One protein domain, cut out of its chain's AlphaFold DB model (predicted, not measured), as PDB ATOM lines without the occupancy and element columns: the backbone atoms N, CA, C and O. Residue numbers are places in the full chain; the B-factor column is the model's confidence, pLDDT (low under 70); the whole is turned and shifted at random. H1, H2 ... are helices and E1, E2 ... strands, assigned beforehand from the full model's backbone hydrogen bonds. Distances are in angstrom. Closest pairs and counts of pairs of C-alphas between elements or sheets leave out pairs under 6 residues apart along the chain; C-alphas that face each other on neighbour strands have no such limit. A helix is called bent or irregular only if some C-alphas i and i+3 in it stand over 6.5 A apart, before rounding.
ATOM      1  N   ILE A  54      26.074 -20.067 -18.124       95.50
ATOM      2  CA  ILE A  54      25.056 -19.380 -18.917       95.50
ATOM      3  C   ILE A  54      24.004 -20.409 -19.324       95.50
ATOM      4  O   ILE A  54      24.288 -21.330 -20.087       95.50
ATOM      5  N   VAL A  55      22.777 -20.267 -18.833       95.06
ATOM      6  CA  VAL A  55      21.670 -21.173 -19.157       95.06
ATOM      7  C   VAL A  55      20.847 -20.577 -20.292       95.06
ATOM      8  O   VAL A  55      20.211 -19.541 -20.130       95.06
ATOM      9  N   GLY A  56      20.827 -21.244 -21.444       94.31
ATOM     10  CA  GLY A  56      20.061 -20.835 -22.623       94.31
ATOM     11  C   GLY A  56      20.926 -20.261 -23.747       94.31
ATOM     12  O   GLY A  56      21.307 -19.097 -23.740       94.31
ATOM     13  N   GLY A  57      21.149 -21.060 -24.795       92.81
ATOM     14  CA  GLY A  57      21.932 -20.692 -25.989       92.81
ATOM     15  C   GLY A  57      21.211 -19.807 -27.009       92.81
ATOM     16  O   GLY A  57      21.405 -19.984 -28.212       92.81
ATOM     17  N   GLY A  58      20.339 -18.909 -26.551       93.50
ATOM     18  CA  GLY A  58      19.662 -17.934 -27.402       93.50
ATOM     19  C   GLY A  58      20.566 -16.754 -27.773       93.50
ATOM     20  O   GLY A  58      21.770 -16.761 -27.533       93.50
ATOM     21  N   ARG A  59      19.961 -15.695 -28.319       94.81
ATOM     22  CA  ARG A  59      20.675 -14.468 -28.719       94.81
ATOM     23  C   ARG A  59      21.479 -13.851 -27.567       94.81
ATOM     24  O   ARG A  59      22.637 -13.514 -27.758       94.81
ATOM     25  N   VAL A  60      20.865 -13.735 -26.387       94.38
ATOM     26  CA  VAL A  60      21.501 -13.138 -25.199       94.38
ATOM     27  C   VAL A  60      22.594 -14.047 -24.643       94.38
ATOM     28  O   VAL A  60      23.710 -13.586 -24.450       94.38
ATOM     29  N   GLY A  61      22.309 -15.338 -24.447       95.25
ATOM     30  CA  GLY A  61      23.292 -16.265 -23.882       95.25
ATOM     31  C   GLY A  61      24.552 -16.409 -24.737       95.25
ATOM     32  O   GLY A  61      25.650 -16.388 -24.194       95.25
ATOM     33  N   ARG A  62      24.414 -16.459 -26.073       95.38
ATOM     34  CA  ARG A  62      25.578 -16.458 -26.978       95.38
ATOM     35  C   ARG A  62      26.349 -15.147 -26.946       95.38
ATOM     36  O   ARG A  62      27.567 -15.180 -26.899       95.38
ATOM     37  N   ALA A  63      25.660 -14.009 -26.895       95.50
ATOM     38  CA  ALA A  63      26.345 -12.727 -26.773       95.50
ATOM     39  C   ALA A  63      27.165 -12.634 -25.474       95.50
ATOM     40  O   ALA A  63      28.275 -12.118 -25.499       95.50
ATOM     41  N   LEU A  64      26.644 -13.143 -24.352       94.69
ATOM     42  CA  LEU A  64      27.368 -13.140 -23.078       94.69
ATOM     43  C   LEU A  64      28.596 -14.054 -23.100       94.69
ATOM     44  O   LEU A  64      29.649 -13.649 -22.621       94.69
ATOM     45  N   GLU A  65      28.472 -15.242 -23.683       94.31
ATOM     46  CA  GLU A  65      29.596 -16.163 -23.889       94.31
ATOM     47  C   GLU A  65      30.667 -15.548 -24.812       94.31
ATOM     48  O   GLU A  65      31.852 -15.590 -24.487       94.31
ATOM     49  N   ASP A  66      30.260 -14.899 -25.912       94.00
ATOM     50  CA  ASP A  66      31.161 -14.218 -26.857       94.00
ATOM     51  C   ASP A  66      31.878 -13.010 -26.223       94.00
ATOM     52  O   ASP A  66      33.012 -12.687 -26.580       94.00
ATOM     53  N   MET A  67      31.214 -12.320 -25.290       92.56
ATOM     54  CA  MET A  67      31.786 -11.213 -24.511       92.56
ATOM     55  C   MET A  67      32.710 -11.687 -23.384       92.56
ATOM     56  O   MET A  67      33.437 -10.874 -22.803       92.56
ATOM     57  N   GLY A  68      32.643 -12.971 -23.046       89.81
ATOM     58  CA  GLY A  68      33.414 -13.592 -21.992       89.81
ATOM     59  C   GLY A  68      34.875 -13.825 -22.357       89.81
ATOM     60  O   GLY A  68      35.398 -13.407 -23.390       89.81
ATOM     61  N   ASN A  69      35.563 -14.541 -21.472       89.69
ATOM     62  CA  ASN A  69      36.970 -14.890 -21.673       89.69
ATOM     63  C   ASN A  69      37.165 -16.248 -22.366       89.69
ATOM     64  O   ASN A  69      38.318 -16.627 -22.591       89.69
ATOM     65  N   GLY A  70      36.066 -16.941 -22.699       90.50
ATOM     66  CA  GLY A  70      36.039 -18.312 -23.222       90.50
ATOM     67  C   GLY A  70      35.973 -19.400 -22.143       90.50
ATOM     68  O   GLY A  70      35.936 -20.578 -22.475       90.50
ATOM     69  N   ASP A  71      35.948 -19.009 -20.867       92.06
ATOM     70  CA  ASP A  71      35.871 -19.919 -19.713       92.06
ATOM     71  C   ASP A  71      34.423 -20.155 -19.237       92.06
ATOM     72  O   ASP A  71      34.188 -20.890 -18.275       92.06
ATOM     73  N   ASP A  72      33.454 -19.494 -19.874       94.06
ATOM     74  CA  ASP A  72      32.037 -19.597 -19.540       94.06
ATOM     75  C   ASP A  72      31.455 -20.931 -20.008       94.06
ATOM     76  O   ASP A  72      31.824 -21.478 -21.048       94.06
ATOM     77  N   LEU A  73      30.511 -21.458 -19.232       94.69
ATOM     78  CA  LEU A  73      29.854 -22.720 -19.535       94.69
ATOM     79  C   LEU A  73      28.447 -22.469 -20.064       94.69
ATOM     80  O   LEU A  73      27.552 -22.112 -19.298       94.69
ATOM     81  N   LEU A  74      28.223 -22.737 -21.348       94.50
ATOM     82  CA  LEU A  74      26.885 -22.684 -21.925       94.50
ATOM     83  C   LEU A  74      26.112 -23.990 -21.678       94.50
ATOM     84  O   LEU A  74      26.474 -25.049 -22.191       94.50
ATOM     85  N   VAL A  75      24.997 -23.894 -20.958       94.25
ATOM     86  CA  VAL A  75      24.074 -24.996 -20.655       94.25
ATOM     87  C   VAL A  75      22.796 -24.811 -21.469       94.25
ATOM     88  O   VAL A  75      22.176 -23.743 -21.453       94.25
ATOM     89  N   LYS A  76      22.391 -25.835 -22.226       91.06
ATOM     90  CA  LYS A  76      21.165 -25.791 -23.036       91.06
ATOM     91  C   LYS A  76      20.000 -26.439 -22.297       91.06
ATOM     92  O   LYS A  76      20.149 -27.047 -21.244       91.06
ATOM     93  N   ARG A  77      18.799 -26.285 -22.859       82.75
ATOM     94  CA  ARG A  77      17.591 -26.908 -22.313       82.75
ATOM     95  C   ARG A  77      17.781 -28.428 -22.256       82.75
ATOM     96  O   ARG A  77      18.070 -29.037 -23.281       82.75
ATOM     97  N   GLY A  78      17.555 -29.005 -21.080       80.00
ATOM     98  CA  GLY A  78      17.682 -30.443 -20.834       80.00
ATOM     99  C   GLY A  78      19.060 -30.881 -20.339       80.00
ATOM    100  O   GLY A  78      19.171 -31.992 -19.831       80.00
ATOM    101  N   ASP A  79      20.073 -30.015 -20.415       89.56
ATOM    102  CA  ASP A  79      21.382 -30.292 -19.833       89.56
ATOM    103  C   ASP A  79      21.395 -29.872 -18.350       89.56
ATOM    104  O   ASP A  79      20.881 -28.801 -18.008       89.56
ATOM    105  N   PRO A  80      21.974 -30.684 -17.449       91.06
ATOM    106  CA  PRO A  80      22.062 -30.341 -16.036       91.06
ATOM    107  C   PRO A  80      23.109 -29.247 -15.788       91.06
ATOM    108  O   PRO A  80      24.180 -29.231 -16.401       91.06
ATOM    109  N   VAL A  81      22.838 -28.364 -14.824       91.56
ATOM    110  CA  VAL A  81      23.821 -27.371 -14.369       91.56
ATOM    111  C   VAL A  81      24.823 -28.042 -13.420       91.56
ATOM    112  O   VAL A  81      24.411 -28.629 -12.416       91.56
ATOM    113  N   PRO A  82      26.142 -27.943 -13.670       91.56
ATOM    114  CA  PRO A  82      27.138 -28.568 -12.809       91.56
ATOM    115  C   PRO A  82      27.203 -27.909 -11.429       91.56
ATOM    116  O   PRO A  82      27.170 -26.684 -11.287       91.56
ATOM    117  N   LEU A  83      27.363 -28.742 -10.402       88.69
ATOM    118  CA  LEU A  83      27.521 -28.293  -9.020       88.69
ATOM    119  C   LEU A  83      28.880 -27.606  -8.797       88.69
ATOM    120  O   LEU A  83      28.963 -26.604  -8.087       88.69
ATOM    121  N   ASP A  84      29.915 -28.118  -9.463       88.38
ATOM    122  CA  ASP A  84      31.321 -27.844  -9.144       88.38
ATOM    123  C   ASP A  84      31.886 -26.609  -9.864       88.38
ATOM    124  O   ASP A  84      33.018 -26.188  -9.613       88.38
ATOM    125  N   PHE A  85      31.109 -26.006 -10.765       90.38
ATOM    126  CA  PHE A  85      31.543 -24.840 -11.525       90.38
ATOM    127  C   PHE A  85      31.609 -23.601 -10.627       90.38
ATOM    128  O   PHE A  85      30.669 -23.294  -9.897       90.38
ATOM    129  N   LYS A  86      32.697 -22.831 -10.673       86.56
ATOM    130  CA  LYS A  86      32.811 -21.606  -9.868       86.56
ATOM    131  C   LYS A  86      32.302 -20.403 -10.645       86.56
ATOM    132  O   LYS A  86      32.779 -20.151 -11.738       86.56
ATOM    133  N   GLY A  87      31.395 -19.638 -10.042       89.88
ATOM    134  CA  GLY A  87      30.845 -18.426 -10.649       89.88
ATOM    135  C   GLY A  87      29.325 -18.340 -10.548       89.88
ATOM    136  O   GLY A  87      28.707 -19.259 -10.004       89.88
ATOM    137  N   PRO A  88      28.721 -17.243 -11.027       93.06
ATOM    138  CA  PRO A  88      27.271 -17.072 -11.044       93.06
ATOM    139  C   PRO A  88      26.600 -17.982 -12.083       93.06
ATOM    140  O   PRO A  88      27.256 -18.491 -12.996       93.06
ATOM    141  N   ILE A  89      25.287 -18.183 -11.944       94.19
ATOM    142  CA  ILE A  89      24.438 -18.741 -13.003       94.19
ATOM    143  C   ILE A  89      23.660 -17.580 -13.624       94.19
ATOM    144  O   ILE A  89      22.878 -16.931 -12.936       94.19
ATOM    145  N   LEU A  90      23.865 -17.338 -14.914       94.31
ATOM    146  CA  LEU A  90      23.132 -16.361 -15.709       94.31
ATOM    147  C   LEU A  90      22.045 -17.097 -16.487       94.31
ATOM    148  O   LEU A  90      22.342 -17.936 -17.338       94.31
ATOM    149  N   VAL A  91      20.787 -16.806 -16.193       94.75
ATOM    150  CA  VAL A  91      19.652 -17.432 -16.865       94.75
ATOM    151  C   VAL A  91      19.237 -16.548 -18.031       94.75
ATOM    152  O   VAL A  91      18.754 -15.438 -17.866       94.75
ATOM    153  N   CYS A  92      19.458 -17.045 -19.240       95.19
ATOM    154  CA  CYS A  92      19.185 -16.359 -20.501       95.19
ATOM    155  C   CYS A  92      18.066 -17.051 -21.293       95.19
ATOM    156  O   CYS A  92      18.030 -16.997 -22.529       95.19
ATOM    157  N   THR A  93      17.169 -17.738 -20.585       92.31
ATOM    158  CA  THR A  93      15.962 -18.360 -21.136       92.31
ATOM    159  C   THR A  93      14.777 -17.402 -21.060       92.31
ATOM    160  O   THR A  93      14.876 -16.280 -20.571       92.31
ATOM    161  N   ARG A  94      13.630 -17.832 -21.582       91.19
ATOM    162  CA  ARG A  94      12.376 -17.089 -21.457       91.19
ATOM    163  C   ARG A  94      11.731 -17.391 -20.092       91.19
ATOM    164  O   ARG A  94      11.998 -18.443 -19.515       91.19
ATOM    165  N   ASN A  95      10.904 -16.481 -19.569       90.75
ATOM    166  CA  ASN A  95      10.311 -16.621 -18.228       90.75
ATOM    167  C   ASN A  95       9.434 -17.873 -18.063       90.75
ATOM    168  O   ASN A  95       9.382 -18.429 -16.974       90.75
ATOM    169  N   ASP A  96       8.758 -18.313 -19.124       91.50
ATOM    170  CA  ASP A  96       7.948 -19.538 -19.158       91.50
ATOM    171  C   ASP A  96       8.785 -20.824 -19.040       91.50
ATOM    172  O   ASP A  96       8.241 -21.876 -18.726       91.50
ATOM    173  N   ASP A  97      10.104 -20.743 -19.229       89.50
ATOM    174  CA  ASP A  97      11.026 -21.871 -19.069       89.50
ATOM    175  C   ASP A  97      11.728 -21.898 -17.697       89.50
ATOM    176  O   ASP A  97      12.558 -22.778 -17.461       89.50
ATOM    177  N   LEU A  98      11.454 -20.941 -16.797       90.25
ATOM    178  CA  LEU A  98      12.216 -20.788 -15.550       90.25
ATOM    179  C   LEU A  98      12.090 -22.011 -14.628       90.25
ATOM    180  O   LEU A  98      13.077 -22.420 -14.021       90.25
ATOM    181  N   ASP A  99      10.917 -22.644 -14.592       91.00
ATOM    182  CA  ASP A  99      10.696 -23.868 -13.813       91.00
ATOM    183  C   ASP A  99      11.623 -25.001 -14.279       91.00
ATOM    184  O   ASP A  99      12.262 -25.669 -13.470       91.00
ATOM    185  N   ALA A 100      11.794 -25.165 -15.595       89.94
ATOM    186  CA  ALA A 100      12.703 -26.166 -16.148       89.94
ATOM    187  C   ALA A 100      14.174 -25.870 -15.803       89.94
ATOM    188  O   ALA A 100      14.969 -26.795 -15.624       89.94
ATOM    189  N   VAL A 101      14.545 -24.591 -15.692       91.31
ATOM    190  CA  VAL A 101      15.891 -24.175 -15.269       91.31
ATOM    191  C   VAL A 101      16.130 -24.486 -13.793       91.31
ATOM    192  O   VAL A 101      17.219 -24.944 -13.440       91.31
ATOM    193  N   LEU A 102      15.130 -24.274 -12.935       90.38
ATOM    194  CA  LEU A 102      15.222 -24.596 -11.511       90.38
ATOM    195  C   LEU A 102      15.382 -26.101 -11.281       90.38
ATOM    196  O   LEU A 102      16.246 -26.493 -10.502       90.38
ATOM    197  N   GLU A 103      14.634 -26.932 -12.009       90.81
ATOM    198  CA  GLU A 103      14.760 -28.396 -11.939       90.81
ATOM    199  C   GLU A 103      16.125 -28.894 -12.445       90.81
ATOM    200  O   GLU A 103      16.714 -29.809 -11.869       90.81
ATOM    201  N   ALA A 104      16.673 -28.265 -13.490       89.56
ATOM    202  CA  ALA A 104      18.009 -28.583 -14.001       89.56
ATOM    203  C   ALA A 104      19.148 -28.061 -13.101       89.56
ATOM    204  O   ALA A 104      20.300 -28.484 -13.257       89.56
ATOM    205  N   THR A 105      18.850 -27.144 -12.172       92.06
ATOM    206  CA  THR A 105      19.841 -26.518 -11.295       92.06
ATOM    207  C   THR A 105      19.834 -27.155  -9.907       92.06
ATOM    208  O   THR A 105      18.826 -27.098  -9.202       92.06
ATOM    209  N   PRO A 106      20.966 -27.690  -9.417       90.00
ATOM    210  CA  PRO A 106      21.013 -28.274  -8.084       90.00
ATOM    211  C   PRO A 106      20.729 -27.217  -6.999       90.00
ATOM    212  O   PRO A 106      21.344 -26.149  -6.977       90.00
ATOM    213  N   ARG A 107      19.835 -27.549  -6.053       87.81
ATOM    214  CA  ARG A 107      19.357 -26.660  -4.969       87.81
ATOM    215  C   ARG A 107      20.443 -25.861  -4.227       87.81
ATOM    216  O   ARG A 107      20.228 -24.672  -4.004       87.81
ATOM    217  N   PRO A 108      21.617 -26.428  -3.880       87.06
ATOM    218  CA  PRO A 108      22.683 -25.666  -3.221       87.06
ATOM    219  C   PRO A 108      23.174 -24.441  -4.008       87.06
ATOM    220  O   PRO A 108      23.718 -23.513  -3.414       87.06
ATOM    221  N   ARG A 109      22.986 -24.415  -5.336       86.25
ATOM    222  CA  ARG A 109      23.404 -23.308  -6.208       86.25
ATOM    223  C   ARG A 109      22.344 -22.234  -6.431       86.25
ATOM    224  O   ARG A 109      22.662 -21.221  -7.048       86.25
ATOM    225  N   TRP A 110      21.119 -22.405  -5.936       86.69
ATOM    226  CA  TRP A 110      20.023 -21.478  -6.244       86.69
ATOM    227  C   TRP A 110      20.295 -20.035  -5.796       86.69
ATOM    228  O   TRP A 110      19.871 -19.099  -6.462       86.69
ATOM    229  N   ASN A 111      21.081 -19.839  -4.734       82.50
ATOM    230  CA  ASN A 111      21.472 -18.504  -4.267       82.50
ATOM    231  C   ASN A 111      22.341 -17.717  -5.273       82.50
ATOM    232  O   ASN A 111      22.501 -16.509  -5.140       82.50
ATOM    233  N   GLY A 112      22.942 -18.394  -6.254       78.56
ATOM    234  CA  GLY A 112      23.791 -17.780  -7.278       78.56
ATOM    235  C   GLY A 112      23.088 -17.506  -8.609       78.56
ATOM    236  O   GLY A 112      23.785 -17.239  -9.587       78.56
ATOM    237  N   ILE A 113      21.758 -17.636  -8.675       84.50
ATOM    238  CA  ILE A 113      20.974 -17.429  -9.899       84.50
ATOM    239  C   ILE A 113      20.717 -15.933 -10.116       84.50
ATOM    240  O   ILE A 113      20.187 -15.254  -9.238       84.50
TER     241      ILE A 113
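Overview. This is residues 54 to 113 of the 115 residues of an uncharacterized protein of Prunus armeniaca (UniProt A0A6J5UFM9). The longest helix, H2, stands with the short helix H3 at one end of a small rounded domain, H1 stands at the other end, and two short strands, E1 and E2, run through the middle between them without pairing with each other. A long loop, residues 76 to 88, swings out from E1 and returns to E2, while residues 66 to 71, of which 66 and 67 belong to H1, stick out. You will find 60 residues printed, with three named helices and two named strands in the order H1, E1, E2, H2, H3, and the class is mostly helix. The whole is compact, with a radius of gyration of the C-alphas of 10.8 A and spans of 27 by 26 by 18 A.

Arrangement. Begin with H2, residues 95 to 104, and look from it to H3, residues 107 to 112. These two helices are close but not clearly touching: their closest C-alphas, those of Leu 102 and Trp 110, are 7.8 A apart. They run opposite ways at a steep tilt of 49 degrees. Next find E2, residues 89 to 91; its closest C-alpha pair with H2 is Val 91 and Val 101, 7.9 A apart, and with H3 it is Ile 89 and Gly 112, 5.8 A apart. E1, residues 73 to 75, and E2 are near each other, with 5 pairs of C-alphas within 10 A, and each strand pairs with no named strand. Farther on comes H1, residues 59 to 67, whose closest C-alpha pair with E1 is Glu 65 and Leu 74, 7.3 A apart. H1 is apart from both H2 and H3. In H1 every O i to N i+4 pair is within hydrogen-bond range; in H2 it is 4 of 6, and in H3 0 of 2, beside 2 of 3 O i to N i+3 pairs.

Along the chain. Find C-alpha 95 at (10.311, -16.621, -18.228); from there H2 runs 14.8 A to C-alpha 104 at (18.009, -28.583, -14.001). H2 is irregular, with C-alphas 96 and 99 7.4 A apart, and so is H3, with C-alphas 108 and 111 7.3 A apart. H3 measures 10.2 A from first to last C-alpha and ends at C-alpha 112, (23.791, -17.780, -7.278). H1 starts at C-alpha 59, (20.675, -14.468, -28.719), and runs 12.3 A. E1 and E2 each measure 6.3 A.

Size, cuts and confidence. The two C-alphas farthest apart, those of Asn 69 and Asp 96, are 29.5 A apart. Residues 66 to 71, of which 66 and 67 belong to H1, stand free. The link from E1 to E2, 13 residues, is long; the links H1 to E1, E2 to H2 and H2 to H3 are tight. The printed part has no cut. Its mean pLDDT is 91.0, and no printed residue is under 70.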